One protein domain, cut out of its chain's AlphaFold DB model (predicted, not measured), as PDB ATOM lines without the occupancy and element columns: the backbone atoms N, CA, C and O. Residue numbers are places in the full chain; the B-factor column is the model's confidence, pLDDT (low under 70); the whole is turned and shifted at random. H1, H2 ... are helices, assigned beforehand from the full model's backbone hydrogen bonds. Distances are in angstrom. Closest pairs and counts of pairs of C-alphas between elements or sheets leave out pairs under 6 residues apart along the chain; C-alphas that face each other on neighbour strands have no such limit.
ATOM      1  N   ALA A 518      47.131  88.196  10.946       88.81
ATOM      2  CA  ALA A 518      46.900  88.344  12.378       88.81
ATOM      3  C   ALA A 518      45.480  87.909  12.774       88.81
ATOM      4  O   ALA A 518      45.283  87.537  13.920       88.81
ATOM      5  N   ASP A 519      44.535  87.858  11.830       91.12
ATOM      6  CA  ASP A 519      43.142  87.464  12.076       91.12
ATOM      7  C   ASP A 519      42.906  85.953  11.878       91.12
ATOM      8  O   ASP A 519      41.771  85.478  11.943       91.12
ATOM      9  N   ASP A 520      43.958  85.176  11.592       92.44
ATOM     10  CA  ASP A 520      43.842  83.733  11.381       92.44
ATOM     11  C   ASP A 520      43.547  83.016  12.721       92.44
ATOM     12  O   ASP A 520      44.353  83.098  13.662       92.44
ATOM     13  N   PRO A 521      42.421  82.280  12.843       91.12
ATOM     14  CA  PRO A 521      42.070  81.555  14.061       91.12
ATOM     15  C   PRO A 521      43.131  80.524  14.487       91.12
ATOM     16  O   PRO A 521      43.222  80.229  15.677       91.12
ATOM     17  N   ALA A 522      43.957  80.023  13.558       91.19
ATOM     18  CA  ALA A 522      45.027  79.061  13.834       91.19
ATOM     19  C   ALA A 522      46.285  79.682  14.476       91.19
ATOM     20  O   ALA A 522      47.180  78.958  14.924       91.19
ATOM     21  N   VAL A 523      46.396  81.014  14.510       92.38
ATOM     22  CA  VAL A 523      47.478  81.715  15.213       92.38
ATOM     23  C   VAL A 523      47.127  81.830  16.705       92.38
ATOM     24  O   VAL A 523      46.025  82.280  17.009       92.38
ATOM     25  N   PRO A 524      48.038  81.490  17.642       92.69
ATOM     26  CA  PRO A 524      47.793  81.639  19.081       92.69
ATOM     27  C   PRO A 524      47.314  83.043  19.462       92.69
ATOM     28  O   PRO A 524      47.847  84.030  18.943       92.69
ATOM     29  N   VAL A 525      46.359  83.137  20.395       93.56
ATOM     30  CA  VAL A 525      45.734  84.414  20.793       93.56
ATOM     31  C   VAL A 525      46.778  85.472  21.166       93.56
ATOM     32  O   VAL A 525      46.707  86.590  20.662       93.56
ATOM     33  N   THR A 526      47.791  85.113  21.959       94.50
ATOM     34  CA  THR A 526      48.876  86.030  22.370       94.50
ATOM     35  C   THR A 526      49.628  86.654  21.198       94.50
ATOM     36  O   THR A 526      49.958  87.837  21.228       94.50
ATOM     37  N   ARG A 527      49.882  85.888  20.132       94.50
ATOM     38  CA  ARG A 527      50.570  86.390  18.935       94.50
ATOM     39  C   ARG A 527      49.701  87.330  18.121       94.50
ATOM     40  O   ARG A 527      50.232  88.278  17.548       94.50
ATOM     41  N   ARG A 528      48.396  87.061  18.050       95.25
ATOM     42  CA  ARG A 528      47.443  87.967  17.402       95.25
ATOM     43  C   ARG A 528      47.370  89.284  18.162       95.25
ATOM     44  O   ARG A 528      47.592  90.334  17.570       95.25
ATOM     45  N   GLU A 529      47.153  89.215  19.476       96.12
ATOM     46  CA  GLU A 529      47.105  90.382  20.367       96.12
ATOM     47  C   GLU A 529      48.406  91.208  20.275       96.12
ATOM     48  O   GLU A 529      48.345  92.431  20.145       96.12
ATOM     49  N   LEU A 530      49.576  90.556  20.231       96.88
ATOM     50  CA  LEU A 530      50.858  91.225  19.992       96.88
ATOM     51  C   LEU A 530      50.926  91.901  18.614       96.88
ATOM     52  O   LEU A 530      51.344  93.052  18.521       96.88
ATOM     53  N   ALA A 531      50.542  91.205  17.543       96.88
ATOM     54  CA  ALA A 531      50.584  91.759  16.190       96.88
ATOM     55  C   ALA A 531      49.698  93.007  16.060       96.88
ATOM     56  O   ALA A 531      50.117  93.988  15.439       96.88
ATOM     57  N   HIS A 532      48.517  92.996  16.686       96.31
ATOM     58  CA  HIS A 532      47.649  94.169  16.772       96.31
ATOM     59  C   HIS A 532      48.288  95.280  17.602       96.31
ATOM     60  O   HIS A 532      48.409  96.383  17.090       96.31
ATOM     61  N   LEU A 533      48.809  94.994  18.802       97.25
ATOM     62  CA  LEU A 533      49.520  95.986  19.621       97.25
ATOM     63  C   LEU A 533      50.636  96.693  18.830       97.25
ATOM     64  O   LEU A 533      50.717  97.918  18.831       97.25
ATOM     65  N   LEU A 534      51.479  95.939  18.123       97.50
ATOM     66  CA  LEU A 534      52.573  96.504  17.328       97.50
ATOM     67  C   LEU A 534      52.068  97.316  16.124       97.50
ATOM     68  O   LEU A 534      52.665  98.335  15.782       97.50
ATOM     69  N   THR A 535      50.975  96.883  15.493       96.31
ATOM     70  CA  THR A 535      50.359  97.594  14.361       96.31
ATOM     71  C   THR A 535      49.681  98.887  14.819       96.31
ATOM     72  O   THR A 535      49.863  99.917  14.176       96.31
ATOM     73  N   ASP A 536      48.991  98.865  15.960       96.19
ATOM     74  CA  ASP A 536      48.346 100.027  16.587       96.19
ATOM     75  C   ASP A 536      49.385 101.078  17.013       96.19
ATOM     76  O   ASP A 536      49.146 102.284  16.941       96.19
ATOM     77  N   ARG A 537      50.574 100.632  17.441       97.31
ATOM     78  CA  ARG A 537      51.678 101.509  17.857       97.31
ATOM     79  C   ARG A 537      52.511 102.066  16.718       97.31
ATOM     80  O   ARG A 537      53.127 103.120  16.891       97.31
ATOM     81  N   LEU A 538      52.507 101.408  15.562       97.12
ATOM     82  CA  LEU A 538      53.324 101.803  14.422       97.12
ATOM     83  C   LEU A 538      53.110 103.278  14.016       97.12
ATOM     84  O   LEU A 538      54.112 103.981  13.941       97.12
ATOM     85  N   PRO A 539      51.886 103.819  13.834       97.56
ATOM     86  CA  PRO A 539      51.706 105.225  13.445       97.56
ATOM     87  C   PRO A 539      52.355 106.229  14.407       97.56
ATOM     88  O   PRO A 539      52.985 107.198  13.978       97.56
ATOM     89  N   HIS A 540      52.242 105.981  15.714       96.56
ATOM     90  CA  HIS A 540      52.886 106.824  16.715       96.56
ATOM     91  C   HIS A 540      54.406 106.682  16.664       96.56
ATOM     92  O   HIS A 540      55.098 107.690  16.725       96.56
ATOM     93  N   ALA A 541      54.923 105.459  16.528       95.69
ATOM     94  CA  ALA A 541      56.357 105.207  16.405       95.69
ATOM     95  C   ALA A 541      56.958 105.926  15.188       95.69
ATOM     96  O   ALA A 541      57.984 106.591  15.311       95.69
ATOM     97  N   LEU A 542      56.277 105.858  14.036       96.69
ATOM     98  CA  LEU A 542      56.670 106.572  12.820       96.69
ATOM     99  C   LEU A 542      56.718 108.084  13.051       96.69
ATOM    100  O   LEU A 542      57.699 108.726  12.695       96.69
ATOM    101  N   THR A 543      55.702 108.638  13.712       96.06
ATOM    102  CA  THR A 543      55.630 110.080  13.985       96.06
ATOM    103  C   THR A 543      56.691 110.524  14.995       96.06
ATOM    104  O   THR A 543      57.462 111.436  14.715       96.06
ATOM    105  N   ALA A 544      56.767 109.868  16.157       94.94
ATOM    106  CA  ALA A 544      57.669 110.235  17.248       94.94
ATOM    107  C   ALA A 544      59.147 110.011  16.893       94.94
ATOM    108  O   ALA A 544      60.000 110.810  17.267       94.94
ATOM    109  N   GLY A 545      59.449 108.945  16.149       92.12
ATOM    110  CA  GLY A 545      60.800 108.646  15.676       92.12
ATOM    111  C   GLY A 545      61.157 109.296  14.337       92.12
ATOM    112  O   GLY A 545      62.283 109.120  13.864       92.12
ATOM    113  N   GLY A 546      60.223 110.014  13.701       93.88
ATOM    114  CA  GLY A 546      60.391 110.654  12.392       93.88
ATOM    115  C   GLY A 546      60.624 109.678  11.231       93.88
ATOM    116  O   GLY A 546      61.325 110.020  10.279       93.88
ATOM    117  N   PHE A 547      60.162 108.432  11.340       94.75
ATOM    118  CA  PHE A 547      60.380 107.397  10.327       94.75
ATOM    119  C   PHE A 547      59.386 107.541   9.175       94.75
ATOM    120  O   PHE A 547      58.200 107.780   9.396       94.75
ATOM    121  N   ALA A 548      59.852 107.331   7.943       93.75
ATOM    122  CA  ALA A 548      58.986 107.437   6.766       93.75
ATOM    123  C   ALA A 548      57.957 106.295   6.691       93.75
ATOM    124  O   ALA A 548      56.809 106.498   6.297       93.75
ATOM    125  N   ASP A 549      58.373 105.082   7.058       95.31
ATOM    126  CA  ASP A 549      57.541 103.883   7.061       95.31
ATOM    127  C   ASP A 549      58.102 102.814   8.021       95.31
ATOM    128  O   ASP A 549      59.153 102.977   8.649       95.31
ATOM    129  N   ALA A 550      57.403 101.680   8.142       96.44
ATOM    130  CA  ALA A 550      57.848 100.576   8.994       96.44
ATOM    131  C   ALA A 550      59.205  99.991   8.568       96.44
ATOM    132  O   ALA A 550      59.937  99.463   9.401       96.44
ATOM    133  N   LYS A 551      59.547 100.041   7.276       94.44
ATOM    134  CA  LYS A 551      60.821  99.522   6.772       94.44
ATOM    135  C   LYS A 551      61.969 100.429   7.210       94.44
ATOM    136  O   LYS A 551      63.007  99.897   7.588       94.44
ATOM    137  N   ASP A 552      61.773 101.743   7.192       93.75
ATOM    138  CA  ASP A 552      62.716 102.739   7.705       93.75
ATOM    139  C   ASP A 552      62.929 102.580   9.219       93.75
ATOM    140  O   ASP A 552      64.062 102.422   9.678       93.75
ATOM    141  N   MET A 553      61.841 102.456   9.990       96.38
ATOM    142  CA  MET A 553      61.910 102.160  11.428       96.38
ATOM    143  C   MET A 553      62.717 100.886  11.705       96.38
ATOM    144  O   MET A 553      63.633 100.889  12.524       96.38
ATOM    145  N   VAL A 554      62.441  99.791  10.994       95.88
ATOM    146  CA  VAL A 554      63.180  98.537  11.197       95.88
ATOM    147  C   VAL A 554      64.636  98.669  10.755       95.88
ATOM    148  O   VAL A 554      65.529  98.199  11.460       95.88
ATOM    149  N   ALA A 555      64.905  99.350   9.640       92.62
ATOM    150  CA  ALA A 555      66.264  99.615   9.186       92.62
ATOM    151  C   ALA A 555      67.075 100.390  10.234       92.62
ATOM    152  O   ALA A 555      68.257 100.086  10.393       92.62
ATOM    153  N   SER A 556      66.446 101.306  10.983       93.62
ATOM    154  CA  SER A 556      67.093 102.088  12.049       93.62
ATOM    155  C   SER A 556      67.618 101.241  13.213       93.62
ATOM    156  O   SER A 556      68.605 101.593  13.848       93.62
ATOM    157  N   THR A 557      67.022 100.070  13.442       94.94
ATOM    158  CA  THR A 557      67.430  99.152  14.518       94.94
ATOM    159  C   THR A 557      68.577  98.221  14.117       94.94
ATOM    160  O   THR A 557      69.017  97.402  14.917       94.94
ATOM    161  N   ALA A 558      69.031  98.276  12.857       94.00
ATOM    162  CA  ALA A 558      69.952  97.305  12.260       94.00
ATOM    163  C   ALA A 558      69.480  95.832  12.372       94.00
ATOM    164  O   ALA A 558      70.267  94.897  12.179       94.00
ATOM    165  N   VAL A 559      68.191  95.608  12.650       94.06
ATOM    166  CA  VAL A 559      67.565  94.286  12.709       94.06
ATOM    167  C   VAL A 559      67.029  93.913  11.330       94.06
ATOM    168  O   VAL A 559      66.505  94.731  10.577       94.06
ATOM    169  N   HIS A 560      67.145  92.634  10.974       93.06
ATOM    170  CA  HIS A 560      66.634  92.152   9.697       93.06
ATOM    171  C   HIS A 560      65.097  92.316   9.606       93.06
ATOM    172  O   HIS A 560      64.405  91.866  10.524       93.06
ATOM    173  N   PRO A 561      64.531  92.818   8.485       92.62
ATOM    174  CA  PRO A 561      63.089  93.081   8.327       92.62
ATOM    175  C   PRO A 561      62.156  91.908   8.656       92.62
ATOM    176  O   PRO A 561      61.028  92.089   9.110       92.62
ATOM    177  N   ASP A 562      62.639  90.681   8.466       91.06
ATOM    178  CA  ASP A 562      61.902  89.469   8.835       91.06
ATOM    179  C   ASP A 562      61.535  89.370  10.316       91.06
ATOM    180  O   ASP A 562      60.550  88.700  10.618       91.06
ATOM    181  N   PHE A 563      62.281  89.993  11.235       93.06
ATOM    182  CA  PHE A 563      61.889  90.039  12.646       93.06
ATOM    183  C   PHE A 563      60.601  90.837  12.821       93.06
ATOM    184  O   PHE A 563      59.658  90.345  13.422       93.06
ATOM    185  N   TRP A 564      60.514  92.022  12.222       95.50
ATOM    186  CA  TRP A 564      59.294  92.818  12.274       95.50
ATOM    187  C   TRP A 564      58.125  92.103  11.602       95.50
ATOM    188  O   TRP A 564      57.080  91.910  12.215       95.50
ATOM    189  N   ARG A 565      58.337  91.592  10.380       94.06
ATOM    190  CA  ARG A 565      57.326  90.809   9.652       94.06
ATOM    191  C   ARG A 565      56.858  89.595  10.448       94.06
ATOM    192  O   ARG A 565      55.702  89.217  10.371       94.06
ATOM    193  N   THR A 566      57.748  88.966  11.203       92.31
ATOM    194  CA  THR A 566      57.405  87.854  12.086       92.31
ATOM    195  C   THR A 566      56.431  88.261  13.187       92.31
ATOM    196  O   THR A 566      55.525  87.493  13.502       92.31
ATOM    197  N   LEU A 567      56.676  89.420  13.795       94.56
ATOM    198  CA  LEU A 567      55.913  89.907  14.934       94.56
ATOM    199  C   LEU A 567      54.547  90.457  14.490       94.56
ATOM    200  O   LEU A 567      53.567  90.261  15.198       94.56
ATOM    201  N   THR A 568      54.458  91.067  13.300       95.56
ATOM    202  CA  THR A 568      53.215  91.658  12.758       95.56
ATOM    203  C   THR A 568      52.428  90.749  11.804       95.56
ATOM    204  O   THR A 568      51.233  90.945  11.606       95.56
ATOM    205  N   ASN A 569      53.057  89.716  11.235       94.25
ATOM    206  CA  ASN A 569      52.417  88.655  10.442       94.25
ATOM    207  C   ASN A 569      52.712  87.288  11.085       94.25
ATOM    208  O   ASN A 569      53.485  86.484  10.536       94.25
ATOM    209  N   PRO A 570      52.160  87.034  12.287       92.75
ATOM    210  CA  PRO A 570      52.427  85.808  13.015       92.75
ATOM    211  C   PRO A 570      51.908  84.582  12.254       92.75
ATOM    212  O   PRO A 570      50.977  84.648  11.454       92.75
ATOM    213  N   LYS A 571      52.547  83.439  12.511       91.12
ATOM    214  CA  LYS A 571      52.163  82.125  11.981       91.12
ATOM    215  C   LYS A 571      51.706  81.210  13.123       91.12
ATOM    216  O   LYS A 571      52.072  81.482  14.278       91.12
ATOM    217  N   PRO A 572      50.963  80.127  12.815       90.62
ATOM    218  CA  PRO A 572      50.603  79.112  13.799       90.62
ATOM    219  C   PRO A 572      51.819  78.596  14.577       90.62
ATOM    220  O   PRO A 572      52.948  78.573  14.068       90.62
ATOM    221  N   ALA A 573      51.582  78.192  15.822       86.12
ATOM    222  CA  ALA A 573      52.589  77.582  16.684       86.12
ATOM    223  C   ALA A 573      53.255  76.375  15.985       86.12
ATOM    224  O   ALA A 573      52.584  75.570  15.341       86.12
ATOM    225  N   GLY A 574      54.586  76.265  16.061       80.06
ATOM    226  CA  GLY A 574      55.328  75.120  15.518       80.06
ATOM    227  C   GLY A 574      55.646  75.193  14.016       80.06
ATOM    228  O   GLY A 574      56.457  74.404  13.530       80.06
ATOM    229  N   PHE A 575      55.121  76.186  13.283       80.75
ATOM    230  CA  PHE A 575      55.419  76.413  11.856       80.75
ATOM    231  C   PHE A 575      56.933  76.533  11.565       80.75
ATOM    232  O   PHE A 575      57.411  76.210  10.480       80.75
ATOM    233  N   ARG A 576      57.721  76.997  12.543       66.50
ATOM    234  CA  ARG A 576      59.152  77.309  12.376       66.50
ATOM    235  C   ARG A 576      60.087  76.127  12.536       66.50
ATOM    236  O   ARG A 576      61.123  76.117  11.871       66.50
ATOM    237  N   ALA A 577      59.726  75.148  13.364       59.88
ATOM    238  CA  ALA A 577      60.521  73.936  13.547       59.88
ATOM    239  C   ALA A 577      60.707  73.186  12.216       59.88
ATOM    240  O   ALA A 577      61.749  72.588  11.982       59.88
ATOM    241  N   GLN A 578      59.735  73.300  11.306       55.47
ATOM    242  CA  GLN A 578      59.769  72.670   9.985       55.47
ATOM    243  C   GLN A 578      60.651  73.404   8.962       55.47
ATOM    244  O   GLN A 578      61.075  72.797   7.986       55.47
ATOM    245  N   MET A 579      60.943  74.694   9.168       55.34
ATOM    246  CA  MET A 579      61.596  75.547   8.160       55.34
ATOM    247  C   MET A 579      63.002  76.026   8.555       55.34
ATOM    248  O   MET A 579      63.631  76.731   7.768       55.34
ATOM    249  N   GLY A 580      63.491  75.711   9.764       55.34
ATOM    250  CA  GLY A 580      64.846  76.068  10.229       55.34
ATOM    251  C   GLY A 580      65.150  77.576  10.275       55.34
ATOM    252  O   GLY A 580      66.311  77.974  10.257       55.34
ATOM    253  N   ARG A 581      64.122  78.439  10.269       55.50
ATOM    254  CA  ARG A 581      64.240  79.879   9.938       55.50
ATOM    255  C   ARG A 581      63.577  80.839  10.938       55.50
ATOM    256  O   ARG A 581      63.290  81.987  10.598       55.50
ATOM    257  N   GLY A 582      63.312  80.412  12.170       58.50
ATOM    258  CA  GLY A 582      62.748  81.297  13.196       58.50
ATOM    259  C   GLY A 582      63.759  82.342  13.674       58.50
ATOM    260  O   GLY A 582      64.634  82.009  14.457       58.50
ATOM    261  N   ARG A 583      63.651  83.598  13.210       69.56
ATOM    262  CA  ARG A 583      64.616  84.659  13.561       69.56
ATOM    263  C   ARG A 583      64.292  85.403  14.870       69.56
ATOM    264  O   ARG A 583      65.218  85.703  15.606       69.56
ATOM    265  N   ALA A 584      63.016  85.615  15.219       77.62
ATOM    266  CA  ALA A 584      62.571  86.420  16.384       77.62
ATOM    267  C   ALA A 584      62.761  85.781  17.782       77.62
ATOM    268  O   ALA A 584      61.923  85.927  18.664       77.62
ATOM    269  N   TRP A 585      63.834  85.018  17.951       86.69
ATOM    270  CA  TRP A 585      64.183  84.315  19.189       86.69
ATOM    271  C   TRP A 585      65.248  85.082  19.975       86.69
ATOM    272  O   TRP A 585      65.339  84.977  21.193       86.69
ATOM    273  N   ASP A 586      66.029  85.886  19.259       91.81
ATOM    274  CA  ASP A 586      67.034  86.785  19.799       91.81
ATOM    275  C   ASP A 586      66.349  87.926  20.571       91.81
ATOM    276  O   ASP A 586      65.609  88.736  19.994       91.81
ATOM    277  N   TYR A 587      66.555  87.937  21.891       95.00
ATOM    278  CA  TYR A 587      65.957  88.911  22.801       95.00
ATOM    279  C   TYR A 587      66.429  90.327  22.509       95.00
ATOM    280  O   TYR A 587      65.606  91.233  22.455       95.00
ATOM    281  N   ASP A 588      67.718  90.518  22.228       95.06
ATOM    282  CA  ASP A 588      68.292  91.841  21.983       95.06
ATOM    283  C   ASP A 588      67.739  92.453  20.693       95.06
ATOM    284  O   ASP A 588      67.317  93.606  20.678       95.06
ATOM    285  N   LYS A 589      67.628  91.660  19.619       95.38
ATOM    286  CA  LYS A 589      67.001  92.129  18.368       95.38
ATOM    287  C   LYS A 589      65.514  92.434  18.529       95.38
ATOM    288  O   LYS A 589      65.008  93.365  17.911       95.38
ATOM    289  N   THR A 590      64.804  91.648  19.335       96.00
ATOM    290  CA  THR A 590      63.384  91.902  19.625       96.00
ATOM    291  C   THR A 590      63.222  93.151  20.488       96.00
ATOM    292  O   THR A 590      62.323  93.944  20.228       96.00
ATOM    293  N   SER A 591      64.132  93.360  21.444       97.19
ATOM    294  CA  SER A 591      64.165  94.537  22.312       97.19
ATOM    295  C   SER A 591      64.321  95.813  21.504       97.19
ATOM    296  O   SER A 591      63.534  96.727  21.680       97.19
ATOM    297  N   LEU A 592      65.241  95.841  20.536       97.25
ATOM    298  CA  LEU A 592      65.424  97.009  19.670       97.25
ATOM    299  C   LEU A 592      64.166  97.372  18.876       97.25
ATOM    300  O   LEU A 592      63.852  98.547  18.716       97.25
ATOM    301  N   LEU A 593      63.439  96.370  18.374       97.38
ATOM    302  CA  LEU A 593      62.176  96.608  17.677       97.38
ATOM    303  C   LEU A 593      61.079  97.085  18.629       97.38
ATOM    304  O   LEU A 593      60.295  97.946  18.245       97.38
ATOM    305  N   ALA A 594      61.022  96.526  19.840       97.69
ATOM    306  CA  ALA A 594      60.076  96.918  20.877       97.69
ATOM    307  C   ALA A 594      60.319  98.367  21.332       97.69
ATOM    308  O   ALA A 594      59.393  99.176  21.305       97.69
ATOM    309  N   ASP A 595      61.576  98.711  21.621       97.19
ATOM    310  CA  ASP A 595      62.025 100.061  21.969       97.19
ATOM    311  C   ASP A 595      61.650 101.052  20.852       97.19
ATOM    312  O   ASP A 595      61.055 102.094  21.123       97.19
ATOM    313  N   ALA A 596      61.884 100.690  19.582       96.56
ATOM    314  CA  ALA A 596      61.542 101.529  18.430       96.56
ATOM    315  C   ALA A 596      60.035 101.820  18.294       96.56
ATOM    316  O   ALA A 596      59.671 102.873  17.770       96.56
ATOM    317  N   VAL A 597      59.155 100.929  18.770       97.25
ATOM    318  CA  VAL A 597      57.696 101.162  18.794       97.25
ATOM    319  C   VAL A 597      57.164 101.668  20.140       97.25
ATOM    320  O   VAL A 597      55.956 101.886  20.300       97.25
ATOM    321  N   GLY A 598      58.054 101.874  21.113       96.94
ATOM    322  CA  GLY A 598      57.717 102.318  22.462       96.94
ATOM    323  C   GLY A 598      56.946 101.278  23.277       96.94
ATOM    324  O   GLY A 598      56.074 101.656  24.059       96.94
ATOM    325  N   VAL A 599      57.227  99.989  23.067       98.19
ATOM    326  CA  VAL A 599      56.647  98.856  23.805       98.19
ATOM    327  C   VAL A 599      57.739  98.201  24.650       98.19
ATOM    328  O   VAL A 599      58.868  98.065  24.188       98.19
ATOM    329  N   HIS A 600      57.427  97.761  25.870       98.38
ATOM    330  CA  HIS A 600      58.415  97.112  26.731       98.38
ATOM    331  C   HIS A 600      58.979  95.817  26.095       98.38
ATOM    332  O   HIS A 600      58.208  94.894  25.797       98.38
ATOM    333  N   PRO A 601      60.317  95.693  25.940       97.94
ATOM    334  CA  PRO A 601      60.975  94.510  25.381       97.94
ATOM    335  C   PRO A 601      60.537  93.145  25.925       97.94
ATOM    336  O   PRO A 601      60.223  92.268  25.105       97.94
ATOM    337  N   PRO A 602      60.447  92.930  27.258       98.12
ATOM    338  CA  PRO A 602      60.046  91.627  27.774       98.12
ATOM    339  C   PRO A 602      58.619  91.255  27.359       98.12
ATOM    340  O   PRO A 602      58.362  90.082  27.096       98.12
ATOM    341  N   VAL A 603      57.711  92.228  27.211       98.19
ATOM    342  CA  VAL A 603      56.325  91.985  26.779       98.19
ATOM    343  C   VAL A 603      56.291  91.465  25.344       98.19
ATOM    344  O   VAL A 603      55.684  90.425  25.090       98.19
ATOM    345  N   VAL A 604      56.983  92.134  24.413       97.62
ATOM    346  CA  VAL A 604      57.028  91.727  22.995       97.62
ATOM    347  C   VAL A 604      57.634  90.336  22.847       97.62
ATOM    348  O   VAL A 604      57.080  89.480  22.150       97.62
ATOM    349  N   TRP A 605      58.768  90.090  23.507       96.69
ATOM    350  CA  TRP A 605      59.461  88.815  23.373       96.69
ATOM    351  C   TRP A 605      58.669  87.660  23.991       96.69
ATOM    352  O   TRP A 605      58.522  86.623  23.337       96.69
ATOM    353  N   LEU A 606      58.117  87.835  25.202       96.38
ATOM    354  CA  LEU A 606      57.316  86.809  25.877       96.38
ATOM    355  C   LEU A 606      56.019  86.534  25.115       96.38
ATOM    356  O   LEU A 606      55.717  85.374  24.849       96.38
ATOM    357  N   ALA A 607      55.293  87.566  24.681       95.81
ATOM    358  CA  ALA A 607      54.063  87.390  23.911       95.81
ATOM    359  C   ALA A 607      54.279  86.589  22.616       95.81
ATOM    360  O   ALA A 607      53.411  85.817  22.207       95.81
ATOM    361  N   TYR A 608      55.448  86.719  21.982       93.88
ATOM    362  CA  TYR A 608      55.766  85.950  20.783       93.88
ATOM    363  C   TYR A 608      56.292  84.532  21.068       93.88
ATOM    364  O   TYR A 608      55.919  83.583  20.362       93.88
ATOM    365  N   ASN A 609      57.201  84.390  22.042       92.00
ATOM    366  CA  ASN A 609      57.997  83.175  22.253       92.00
ATOM    367  C   ASN A 609      57.449  82.240  23.335       92.00
ATOM    368  O   ASN A 609      57.817  81.065  23.328       92.00
ATOM    369  N   LEU A 610      56.539  82.686  24.212       89.50
ATOM    370  CA  LEU A 610      55.981  81.830  25.267       89.50
ATOM    371  C   LEU A 610      55.320  80.576  24.676       89.50
ATOM    372  O   LEU A 610      55.569  79.473  25.156       89.50
ATOM    373  N   CYS A 611      54.570  80.725  23.576       86.88
ATOM    374  CA  CYS A 611      53.945  79.599  22.879       86.88
ATOM    375  C   CYS A 611      54.957  78.641  22.222       86.88
ATOM    376  O   CYS A 611      54.637  77.474  22.047       86.88
ATOM    377  N   GLU A 612      56.182  79.082  21.907       84.19
ATOM    378  CA  GLU A 612      57.242  78.214  21.361       84.19
ATOM    379  C   GLU A 612      58.066  77.525  22.451       84.19
ATOM    380  O   GLU A 612      58.633  76.459  22.203       84.19
ATOM    381  N   GLY A 613      58.135  78.097  23.657       81.00
ATOM    382  CA  GLY A 613      58.993  77.603  24.735       81.00
ATOM    383  C   GLY A 613      58.696  76.161  25.157       81.00
ATOM    384  O   GLY A 613      59.624  75.382  25.370       81.00
ATOM    385  N   SER A 614      57.417  75.771  25.180       80.81
ATOM    386  CA  SER A 614      56.979  74.401  25.493       80.81
ATOM    387  C   SER A 614      57.208  73.390  24.357       80.81
ATOM    388  O   SER A 614      57.105  72.184  24.588       80.81
ATOM    389  N   MET A 615      57.536  73.854  23.146       85.25
ATOM    390  CA  MET A 615      57.797  73.017  21.966       85.25
ATOM    391  C   MET A 615      59.284  72.957  21.596       85.25
ATOM    392  O   MET A 615      59.734  71.999  20.960       85.25
ATOM    393  N   TYR A 616      60.061  73.976  21.969       84.00
ATOM    394  CA  TYR A 616      61.441  74.109  21.527       84.00
ATOM    395  C   TYR A 616      62.343  72.983  22.027       84.00
ATOM    396  O   TYR A 616      62.355  72.650  23.211       84.00
ATOM    397  N   ALA A 617      63.134  72.431  21.103       82.56
ATOM    398  CA  ALA A 617      64.037  71.306  21.336       82.56
ATOM    399  C   ALA A 617      63.351  70.058  21.937       82.56
ATOM    400  O   ALA A 617      64.021  69.204  22.517       82.56
ATOM    401  N   ARG A 618      62.027  69.928  21.776       83.88
ATOM    402  CA  ARG A 618      61.249  68.747  22.168       83.88
ATOM    403  C   ARG A 618      60.699  68.026  20.950       83.88
ATOM    404  O   ARG A 618      60.348  68.647  19.944       83.88
ATOM    405  N   ARG A 619      60.579  66.702  21.058       85.62
ATOM    406  CA  ARG A 619      59.868  65.904  20.051       85.62
ATOM    407  C   ARG A 619      58.401  66.323  20.028       85.62
ATOM    408  O   ARG A 619      57.842  66.640  21.073       85.62
ATOM    409  N   ARG A 620      57.772  66.276  18.850       84.81
ATOM    410  CA  ARG A 620      56.361  66.661  18.663       84.81
ATOM    411  C   ARG A 620      55.407  65.913  19.602       84.81
ATOM    412  O   ARG A 620      54.444  66.490  20.081       84.81
ATOM    413  N   GLU A 621      55.722  64.657  19.904       86.69
ATOM    414  CA  GLU A 621      55.002  63.781  20.842       86.69
ATOM    415  C   GLU A 621      55.008  64.306  22.290       86.69
ATOM    416  O   GLU A 621      54.126  63.991  23.083       86.69
ATOM    417  N   GLN A 622      56.022  65.101  22.640       84.50
ATOM    418  CA  GLN A 622      56.241  65.672  23.971       84.50
ATOM    419  C   GLN A 622      55.773  67.128  24.060       84.50
ATOM    420  O   GLN A 622      55.984  67.787  25.083       84.50
ATOM    421  N   TRP A 623      55.186  67.670  22.989       86.06
ATOM    422  CA  TRP A 623      54.648  69.020  23.022       86.06
ATOM    423  C   TRP A 623      53.485  69.088  24.014       86.06
ATOM    424  O   TRP A 623      52.619  68.220  24.053       86.06
ATOM    425  N   GLY A 624      53.526  70.110  24.865       76.31
ATOM    426  CA  GLY A 624      52.560  70.340  25.936       76.31
ATOM    427  C   GLY A 624      52.633  69.410  27.147       76.31
ATOM    428  O   GLY A 624      51.904  69.635  28.112       76.31
ATOM    429  N   GLN A 625      53.544  68.431  27.156       81.25
ATOM    430  CA  GLN A 625      53.822  67.622  28.345       81.25
ATOM    431  C   GLN A 625      54.617  68.427  29.397       81.25
ATOM    432  O   GLN A 625      55.475  69.245  29.022       81.25
ATOM    433  N   PRO A 626      54.388  68.201  30.707       79.69
ATOM    434  CA  PRO A 626      55.185  68.812  31.766       79.69
ATOM    435  C   PRO A 626      56.676  68.500  31.619       79.69
ATOM    436  O   PRO A 626      57.077  67.424  31.179       79.69
ATOM    437  N   GLY A 627      57.513  69.459  31.998       82.62
ATOM    438  CA  GLY A 627      58.961  69.301  32.011       82.62
ATOM    439  C   GLY A 627      59.680  70.636  31.865       82.62
ATOM    440  O   GLY A 627      59.074  71.614  31.412       82.62
ATOM    441  N   PRO A 628      60.977  70.694  32.192       86.56
ATOM    442  CA  PRO A 628      61.745  71.921  32.091       86.56
ATOM    443  C   PRO A 628      61.968  72.313  30.628       86.56
ATOM    444  O   PRO A 628      62.176  71.464  29.754       86.56
ATOM    445  N   TRP A 629      61.938  73.609  30.338       89.00
ATOM    446  CA  TRP A 629      62.245  74.105  28.994       89.00
ATOM    447  C   TRP A 629      63.724  73.902  28.656       89.00
ATOM    448  O   TRP A 629      64.571  73.765  29.550       89.00
ATOM    449  N   ALA A 630      64.049  73.909  27.362       89.25
ATOM    450  CA  ALA A 630      65.431  73.850  26.898       89.25
ATOM    451  C   ALA A 630      66.273  74.964  27.548       89.25
ATOM    452  O   ALA A 630      65.794  76.091  27.693       89.25
ATOM    453  N   LYS A 631      67.523  74.652  27.923       91.31
ATOM    454  CA  LYS A 631      68.416  75.558  28.672       91.31
ATOM    455  C   LYS A 631      68.464  76.966  28.065       91.31
ATOM    456  O   LYS A 631      68.198  77.929  28.769       91.31
ATOM    457  N   GLN A 632      68.681  77.059  26.753       89.50
ATOM    458  CA  GLN A 632      68.761  78.336  26.039       89.50
ATOM    459  C   GLN A 632      67.475  79.171  26.155       89.50
ATOM    460  O   GLN A 632      67.534  80.352  26.475       89.50
ATOM    461  N   MET A 633      66.299  78.570  25.937       90.19
ATOM    462  CA  MET A 633      65.019  79.281  26.078       90.19
ATOM    463  C   MET A 633      64.793  79.721  27.529       90.19
ATOM    464  O   MET A 633      64.264  80.802  27.786       90.19
ATOM    465  N   ARG A 634      65.226  78.896  28.487       92.44
ATOM    466  CA  ARG A 634      65.117  79.197  29.912       92.44
ATOM    467  C   ARG A 634      65.947  80.410  30.309       92.44
ATOM    468  O   ARG A 634      65.417  81.297  30.961       92.44
ATOM    469  N   GLU A 635      67.207  80.461  29.891       94.19
ATOM    470  CA  GLU A 635      68.117  81.577  30.178       94.19
ATOM    471  C   GLU A 635      67.586  82.896  29.609       94.19
ATOM    472  O   GLU A 635      67.528  83.896  30.323       94.19
ATOM    473  N   VAL A 636      67.099  82.889  28.364       93.50
ATOM    474  CA  VAL A 636      66.522  84.094  27.747       93.50
ATOM    475  C   VAL A 636      65.219  84.518  28.434       93.50
ATOM    476  O   VAL A 636      65.004  85.705  28.665       93.50
ATOM    477  N   THR A 637      64.367  83.568  28.831       94.50
ATOM    478  CA  THR A 637      63.136  83.896  29.571       94.50
ATOM    479  C   THR A 637      63.445  84.436  30.969       94.50
ATOM    480  O   THR A 637      62.772  85.355  31.425       94.50
ATOM    481  N   LEU A 638      64.469  83.911  31.654       96.12
ATOM    482  CA  LEU A 638      64.913  84.432  32.952       96.12
ATOM    483  C   LEU A 638      65.453  85.859  32.835       96.12
ATOM    484  O   LEU A 638      65.162  86.675  33.704       96.12
ATOM    485  N   ARG A 639      66.158  86.178  31.743       96.50
ATOM    486  CA  ARG A 639      66.550  87.556  31.422       96.50
ATOM    487  C   ARG A 639      65.326  88.459  31.243       96.50
ATOM    488  O   ARG A 639      65.240  89.483  31.903       96.50
ATOM    489  N   ALA A 640      64.342  88.041  30.443       96.88
ATOM    490  CA  ALA A 640      63.089  88.788  30.295       96.88
ATOM    491  C   ALA A 640      62.342  88.959  31.636       96.88
ATOM    492  O   ALA A 640      61.747  90.001  31.880       96.88
ATOM    493  N   CYS A 641      62.393  87.962  32.528       97.75
ATOM    494  CA  CYS A 641      61.825  88.071  33.874       97.75
ATOM    495  C   CYS A 641      62.563  89.096  34.741       97.75
ATOM    496  O   CYS A 641      61.903  89.830  35.463       97.75
ATOM    497  N   ALA A 642      63.896  89.164  34.668       97.81
ATOM    498  CA  ALA A 642      64.667  90.179  35.384       97.81
ATOM    499  C   ALA A 642      64.304  91.599  34.911       97.81
ATOM    500  O   ALA A 642      64.151  92.496  35.735       97.81
ATOM    501  N   ASP A 643      64.071  91.781  33.607       97.62
ATOM    502  CA  ASP A 643      63.597  93.058  33.061       97.62
ATOM    503  C   ASP A 643      62.177  93.396  33.557       97.62
ATOM    504  O   ASP A 643      61.896  94.546  33.882       97.62
ATOM    505  N   LEU A 644      61.276  92.409  33.678       98.06
ATOM    506  CA  LEU A 644      59.953  92.613  34.289       98.06
ATOM    507  C   LEU A 644      60.039  92.950  35.786       98.06
ATOM    508  O   LEU A 644      59.281  93.800  36.253       98.06
ATOM    509  N   ASP A 645      60.944  92.306  36.529       98.19
ATOM    510  CA  ASP A 645      61.204  92.610  37.942       98.19
ATOM    511  C   ASP A 645      61.687  94.065  38.093       98.19
ATOM    512  O   ASP A 645      61.208  94.783  38.973       98.19
ATOM    513  N   ALA A 646      62.557  94.534  37.190       97.50
ATOM    514  CA  ALA A 646      63.035  95.917  37.157       97.50
ATOM    515  C   ALA A 646      61.934  96.939  36.810       97.50
ATOM    516  O   ALA A 646      61.952  98.052  37.334       97.50
ATOM    517  N   LEU A 647      60.955  96.571  35.970       97.38
ATOM    518  CA  LEU A 647      59.769  97.403  35.706       97.38
ATOM    519  C   LEU A 647      58.832  97.501  36.926       97.38
ATOM    520  O   LEU A 647      58.105  98.483  37.069       97.38
ATOM    521  N   GLY A 648      58.849  96.500  37.811       97.69
ATOM    522  CA  GLY A 648      58.070  96.481  39.047       97.69
ATOM    523  C   GLY A 648      56.551  96.334  38.852       97.69
ATOM    524  O   GLY A 648      56.040  96.021  37.773       97.69
ATOM    525  N   GLY A 649      55.802  96.527  39.942       97.00
ATOM    526  CA  GLY A 649      54.336  96.585  39.939       97.00
ATOM    527  C   GLY A 649      53.645  95.361  39.321       97.00
ATOM    528  O   GLY A 649      53.969  94.211  39.624       97.00
ATOM    529  N   ALA A 650      52.663  95.614  38.452       97.62
ATOM    530  CA  ALA A 650      51.863  94.567  37.816       97.62
ATOM    531  C   ALA A 650      52.656  93.707  36.810       97.62
ATOM    532  O   ALA A 650      52.257  92.569  36.548       97.62
ATOM    533  N   TYR A 651      53.781  94.213  36.287       98.06
ATOM    534  CA  TYR A 651      54.686  93.458  35.416       98.06
ATOM    535  C   TYR A 651      55.453  92.396  36.216       98.06
ATOM    536  O   TYR A 651      55.395  91.212  35.877       98.06
ATOM    537  N   ALA A 652      56.083  92.792  37.328       97.88
ATOM    538  CA  ALA A 652      56.796  91.881  38.230       97.88
ATOM    539  C   ALA A 652      55.873  90.791  38.817       97.88
ATOM    540  O   ALA A 652      56.278  89.640  38.982       97.88
ATOM    541  N   ALA A 653      54.591  91.105  39.041       97.81
ATOM    542  CA  ALA A 653      53.596  90.138  39.518       97.81
ATOM    543  C   ALA A 653      53.399  88.922  38.585       97.81
ATOM    544  O   ALA A 653      52.922  87.879  39.034       97.81
ATOM    545  N   GLN A 654      53.787  89.015  37.305       97.94
ATOM    546  CA  GLN A 654      53.701  87.898  36.352       97.94
ATOM    547  C   GLN A 654      54.904  86.939  36.426       97.94
ATOM    548  O   GLN A 654      54.822  85.803  35.950       97.94
ATOM    549  N   VAL A 655      56.022  87.355  37.034       97.94
ATOM    550  CA  VAL A 655      57.285  86.595  37.054       97.94
ATOM    551  C   VAL A 655      57.162  85.220  37.728       97.94
ATOM    552  O   VAL A 655      57.675  84.251  37.157       97.94
ATOM    553  N   PRO A 656      56.464  85.045  38.871       97.69
ATOM    554  CA  PRO A 656      56.295  83.722  39.479       97.69
ATOM    555  C   PRO A 656      55.613  82.706  38.550       97.69
ATOM    556  O   PRO A 656      56.075  81.570  38.441       97.69
ATOM    557  N   ALA A 657      54.565  83.119  37.827       95.69
ATOM    558  CA  ALA A 657      53.852  82.251  36.888       95.69
ATOM    559  C   ALA A 657      54.733  81.862  35.687       95.69
ATOM    560  O   ALA A 657      54.757  80.701  35.274       95.69
ATOM    561  N   LEU A 658      55.525  82.808  35.171       95.69
ATOM    562  CA  LEU A 658      56.506  82.539  34.116       95.69
ATOM    563  C   LEU A 658      57.581  81.548  34.585       95.69
ATOM    564  O   LEU A 658      57.888  80.591  33.875       95.69
ATOM    565  N   ARG A 659      58.115  81.711  35.803       96.19
ATOM    566  CA  ARG A 659      59.092  80.772  36.383       96.19
ATOM    567  C   ARG A 659      58.508  79.367  36.559       96.19
ATOM    568  O   ARG A 659      59.194  78.400  36.229       96.19
ATOM    569  N   ALA A 660      57.245  79.249  36.971       93.94
ATOM    570  CA  ALA A 660      56.562  77.961  37.097       93.94
ATOM    571  C   ALA A 660      56.399  77.232  35.744       93.94
ATOM    572  O   ALA A 660      56.563  76.007  35.677       93.94
ATOM    573  N   LEU A 661      56.135  77.964  34.652       92.56
ATOM    574  CA  LEU A 661      56.131  77.409  33.290       92.56
ATOM    575  C   LEU A 661      57.523  76.898  32.886       92.56
ATOM    576  O   LEU A 661      57.652  75.785  32.376       92.56
ATOM    577  N   LEU A 662      58.575  77.676  33.165       92.44
ATOM    578  CA  LEU A 662      59.961  77.343  32.804       92.44
ATOM    579  C   LEU A 662      60.471  76.061  33.463       92.44
ATOM    580  O   LEU A 662      61.206  75.283  32.841       92.44
ATOM    581  N   THR A 663      60.100  75.848  34.726       91.94
ATOM    582  CA  THR A 663      60.465  74.658  35.503       91.94
ATOM    583  C   THR A 663      59.559  73.462  35.217       91.94
ATOM    584  O   THR A 663      59.816  72.377  35.732       91.94
ATOM    585  N   GLY A 664      58.511  73.634  34.404       88.62
ATOM    586  CA  GLY A 664      57.538  72.588  34.100       88.62
ATOM    587  C   GLY A 664      56.580  72.269  35.248       88.62
ATOM    588  O   GLY A 664      55.981  71.199  35.239       88.62
ATOM    589  N   GLN A 665      56.447  73.169  36.230       90.00
ATOM    590  CA  GLN A 665      55.477  73.034  37.325       90.00
ATOM    591  C   GLN A 665      54.049  73.302  36.836       90.00
ATOM    592  O   GLN A 665      53.102  72.716  37.348       90.00
ATOM    593  N   THR A 666      53.895  74.177  35.837       86.50
ATOM    594  CA  THR A 666      52.615  74.444  35.166       86.50
ATOM    595  C   THR A 666      52.585  73.742  33.799       86.50
ATOM    596  O   THR A 666      53.524  73.919  33.017       86.50
ATOM    597  N   PRO A 667      51.550  72.935  33.488       83.25
ATOM    598  CA  PRO A 667      51.399  72.304  32.175       83.25
ATOM    599  C   PRO A 667      51.095  73.336  31.072       83.25
ATOM    600  O   PRO A 667      50.519  74.387  31.340       83.25
ATOM    601  N   ALA A 668      51.466  73.026  29.824       83.38
ATOM    602  CA  ALA A 668      51.330  73.930  28.671       83.38
ATOM    603  C   ALA A 668      50.667  73.234  27.459       83.38
ATOM    604  O   ALA A 668      51.320  73.047  26.430       83.38
ATOM    605  N   PRO A 669      49.406  72.777  27.573       81.88
ATOM    606  CA  PRO A 669      48.750  71.925  26.575       81.88
ATOM    607  C   PRO A 669      48.686  72.548  25.164       81.88
ATOM    608  O   PRO A 669      48.380  73.727  24.992       81.88
ATOM    609  N   THR A 670      48.931  71.741  24.123       73.94
ATOM    610  CA  THR A 670      48.804  72.145  22.709       73.94
ATOM    611  C   THR A 670      47.340  72.084  22.268       73.94
ATOM    612  O   THR A 670      46.874  71.044  21.810       73.94
ATOM    613  N   GLY A 671      46.592  73.170  22.435       76.06
ATOM    614  CA  GLY A 671      45.169  73.235  22.065       76.06
ATOM    615  C   GLY A 671      44.320  74.081  23.009       76.06
ATOM    616  O   GLY A 671      43.171  74.370  22.696       76.06
ATOM    617  N   ASP A 672      44.900  74.499  24.131       81.75
ATOM    618  CA  ASP A 672      44.311  75.452  25.058       81.75
ATOM    619  C   ASP A 672      45.293  76.618  25.242       81.75
ATOM    620  O   ASP A 672      46.477  76.404  25.493       81.75
ATOM    621  N   ASP A 673      44.809  77.849  25.079       85.31
ATOM    622  CA  ASP A 673      45.599  79.075  25.239       85.31
ATOM    623  C   ASP A 673      45.584  79.586  26.699       85.31
ATOM    624  O   ASP A 673      46.233  80.589  27.003       85.31
ATOM    625  N   SER A 674      44.886  78.912  27.626       87.00
ATOM    626  CA  SER A 674      44.747  79.325  29.034       87.00
ATOM    627  C   SER A 674      46.086  79.456  29.769       87.00
ATOM    628  O   SER A 674      46.288  80.403  30.530       87.00
ATOM    629  N   TRP A 675      47.051  78.577  29.488       87.94
ATOM    630  CA  TRP A 675      48.390  78.623  30.088       87.94
ATOM    631  C   TRP A 675      49.219  79.833  29.626       87.94
ATOM    632  O   TRP A 675      50.222  80.173  30.252       87.94
ATOM    633  N   GLN A 676      48.791  80.519  28.560       92.56
ATOM    634  CA  GLN A 676      49.403  81.761  28.084       92.56
ATOM    635  C   GLN A 676      48.883  83.000  28.834       92.56
ATOM    636  O   GLN A 676      49.240  84.125  28.474       92.56
ATOM    637  N   ALA A 677      48.066  82.820  29.881       94.19
ATOM    638  CA  ALA A 677      47.515  83.904  30.693       94.19
ATOM    639  C   ALA A 677      48.557  84.946  31.154       94.19
ATOM    640  O   ALA A 677      48.258  86.131  31.008       94.19
ATOM    641  N   PRO A 678      49.783  84.585  31.599       95.94
ATOM    642  CA  PRO A 678      50.784  85.587  31.973       95.94
ATOM    643  C   PRO A 678      51.170  86.515  30.812       95.94
ATOM    644  O   PRO A 678      51.254  87.725  30.990       95.94
ATOM    645  N   ALA A 679      51.345  85.988  29.594       95.81
ATOM    646  CA  ALA A 679      51.666  86.811  28.423       95.81
ATOM    647  C   ALA A 679      50.493  87.705  27.998       95.81
ATOM    648  O   ALA A 679      50.706  88.855  27.620       95.81
ATOM    649  N   ARG A 680      49.255  87.208  28.096       96.50
ATOM    650  CA  ARG A 680      48.054  88.015  27.822       96.50
ATOM    651  C   ARG A 680      47.883  89.139  28.840       96.50
ATOM    652  O   ARG A 680      47.570  90.260  28.458       96.50
ATOM    653  N   ALA A 681      48.150  88.865  30.117       96.94
ATOM    654  CA  ALA A 681      48.152  89.880  31.165       96.94
ATOM    655  C   ALA A 681      49.204  90.964  30.888       96.94
ATOM    656  O   ALA A 681      48.890  92.147  30.967       96.94
ATOM    657  N   LEU A 682      50.420  90.577  30.481       97.94
ATOM    658  CA  LEU A 682      51.464  91.526  30.076       97.94
ATOM    659  C   LEU A 682      51.037  92.394  28.881       97.94
ATOM    660  O   LEU A 682      51.245  93.602  28.911       97.94
ATOM    661  N   LEU A 683      50.411  91.811  27.853       97.81
ATOM    662  CA  LEU A 683      49.890  92.562  26.703       97.81
ATOM    663  C   LEU A 683      48.774  93.536  27.101       97.81
ATOM    664  O   LEU A 683      48.752  94.660  26.610       97.81
ATOM    665  N   ALA A 684      47.869  93.127  27.991       97.25
ATOM    666  CA  ALA A 684      46.802  93.987  28.495       97.25
ATOM    667  C   ALA A 684      47.356  95.163  29.315       97.25
ATOM    668  O   ALA A 684      46.980  96.305  29.071       97.25
ATOM    669  N   LEU A 685      48.307  94.908  30.224       97.94
ATOM    670  CA  LEU A 685      49.013  95.961  30.968       97.94
ATOM    671  C   LEU A 685      49.697  96.953  30.026       97.94
ATOM    672  O   LEU A 685      49.662  98.160  30.248       97.94
ATOM    673  N   GLU A 686      50.281  96.443  28.946       98.06
ATOM    674  CA  GLU A 686      50.985  97.263  27.977       98.06
ATOM    675  C   GLU A 686      50.045  98.109  27.114       98.06
ATOM    676  O   GLU A 686      50.321  99.286  26.884       98.06
ATOM    677  N   ARG A 687      48.898  97.558  26.692       97.62
ATOM    678  CA  ARG A 687      47.836  98.333  26.033       97.62
ATOM    679  C   ARG A 687      47.295  99.425  26.949       97.62
ATOM    680  O   ARG A 687      47.152 100.559  26.491       97.62
ATOM    681  N   HIS A 688      47.097  99.113  28.227       97.00
ATOM    682  CA  HIS A 688      46.659 100.071  29.235       97.00
ATOM    683  C   HIS A 688      47.648 101.226  29.402       97.00
ATOM    684  O   HIS A 688      47.275 102.391  29.264       97.00
ATOM    685  N   ARG A 689      48.934 100.908  29.604       97.44
ATOM    686  CA  ARG A 689      50.027 101.891  29.709       97.44
ATOM    687  C   ARG A 689      50.090 102.818  28.491       97.44
ATOM    688  O   ARG A 689      50.431 103.990  28.622       97.44
ATOM    689  N   LEU A 690      49.776 102.287  27.311       96.88
ATOM    690  CA  LEU A 690      49.811 103.000  26.033       96.88
ATOM    691  C   LEU A 690      48.488 103.697  25.672       96.88
ATOM    692  O   LEU A 690      48.420 104.326  24.617       96.88
ATOM    693  N   GLY A 691      47.452 103.597  26.514       96.50
ATOM    694  CA  GLY A 691      46.145 104.215  26.276       96.50
ATOM    695  C   GLY A 691      45.353 103.588  25.122       96.50
ATOM    696  O   GLY A 691      44.543 104.268  24.500       96.50
TER     697      GLY A 691
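What this domain is: This is residues 518 to 691 of the 697 residues of an uncharacterized protein of Krasilnikovia cinnamomea (UniProt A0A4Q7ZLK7). H5 runs through the middle of a compact helical body, with H1 and H9 beside it in an up-and-down bundle and H4 and H6 also packed on it. H3 crosses H1 on one side of the body, with H2 at its corner, while H8 lies side by side with H6 on the far side of H5 from H3. You will find 174 printed residues with nine named helices, H1 to H9 in order, and no named strand: the class is all helix. The whole is compact, with a radius of gyration of the C-alphas of 15.4 A and spans of 46 by 38 by 28 A.

How they stand to each other: Begin with H1, residues 525 to 544; with H5, residues 601 to 613, and H9, residues 674 to 689, it forms a bundle, up and down, each helix running against the one before it. Look at the C-alphas of Arg 527 and Tyr 608, 5.5 A apart, the closest of H1 and H5, which touch at a shallow tilt of 25 degrees, H1 with residues 526 to 530 alone. H5 touches H9 at 15 degrees, a shallow tilt, opposite ways, closest at C-alphas 607 and 679, 5.1 A. H3, residues 561 to 568, touches H1 residues 527 to 535 alone at a steep tilt of 61 degrees, closest at C-alphas 531 and 568, 4.3 A. H2, residues 550 to 556, and H3 touch only at the corner, closest at C-alphas 554 and 561, 6.2 A. H4, residues 587 to 597, touches H5 residues 601 to 605 alone, closest at C-alphas 591 and 601, 4.4 A. H5 and H6, residues 631 to 647, form a helical hairpin, closest at C-alphas 602 and 640, 4.9 A. H8, residues 655 to 662, touches H6 at a shallow tilt of 6 degrees, opposite ways, closest at C-alphas 641 and 655, 5.7 A. H7, residues 649 to 652, touches H6 residues 641 to 646 alone, closest at C-alphas 645 and 652, 4.5 A. Every O i to N i+4 pair is within hydrogen-bond range in H2, H3, H4, H6 and H8; H1 has 14 of 16, H5 7 of 9 and H9 10 of 12, and H7 is too short for one.

Where its parts are: Find C-alpha 525 at (45.734, 84.414, 20.793); from there H1 runs 28.7 A, with a kink of 34 degrees near residue 537. H5 spans 17.0 A and H6 24.5 A. H9 runs 23.2 A to C-alpha 689 at (50.027, 101.891, 29.709), with a kink of 27 degrees near residue 681.

The domain as a whole: The C-alphas of Gly 546 and Glu 621, 47.9 A apart, are the farthest pair. The printed part has no cut. The links H3 to H4, H5 to H6 and H8 to H9 are long. Look for low confidence, pLDDT under 70, at residues 576 to 583.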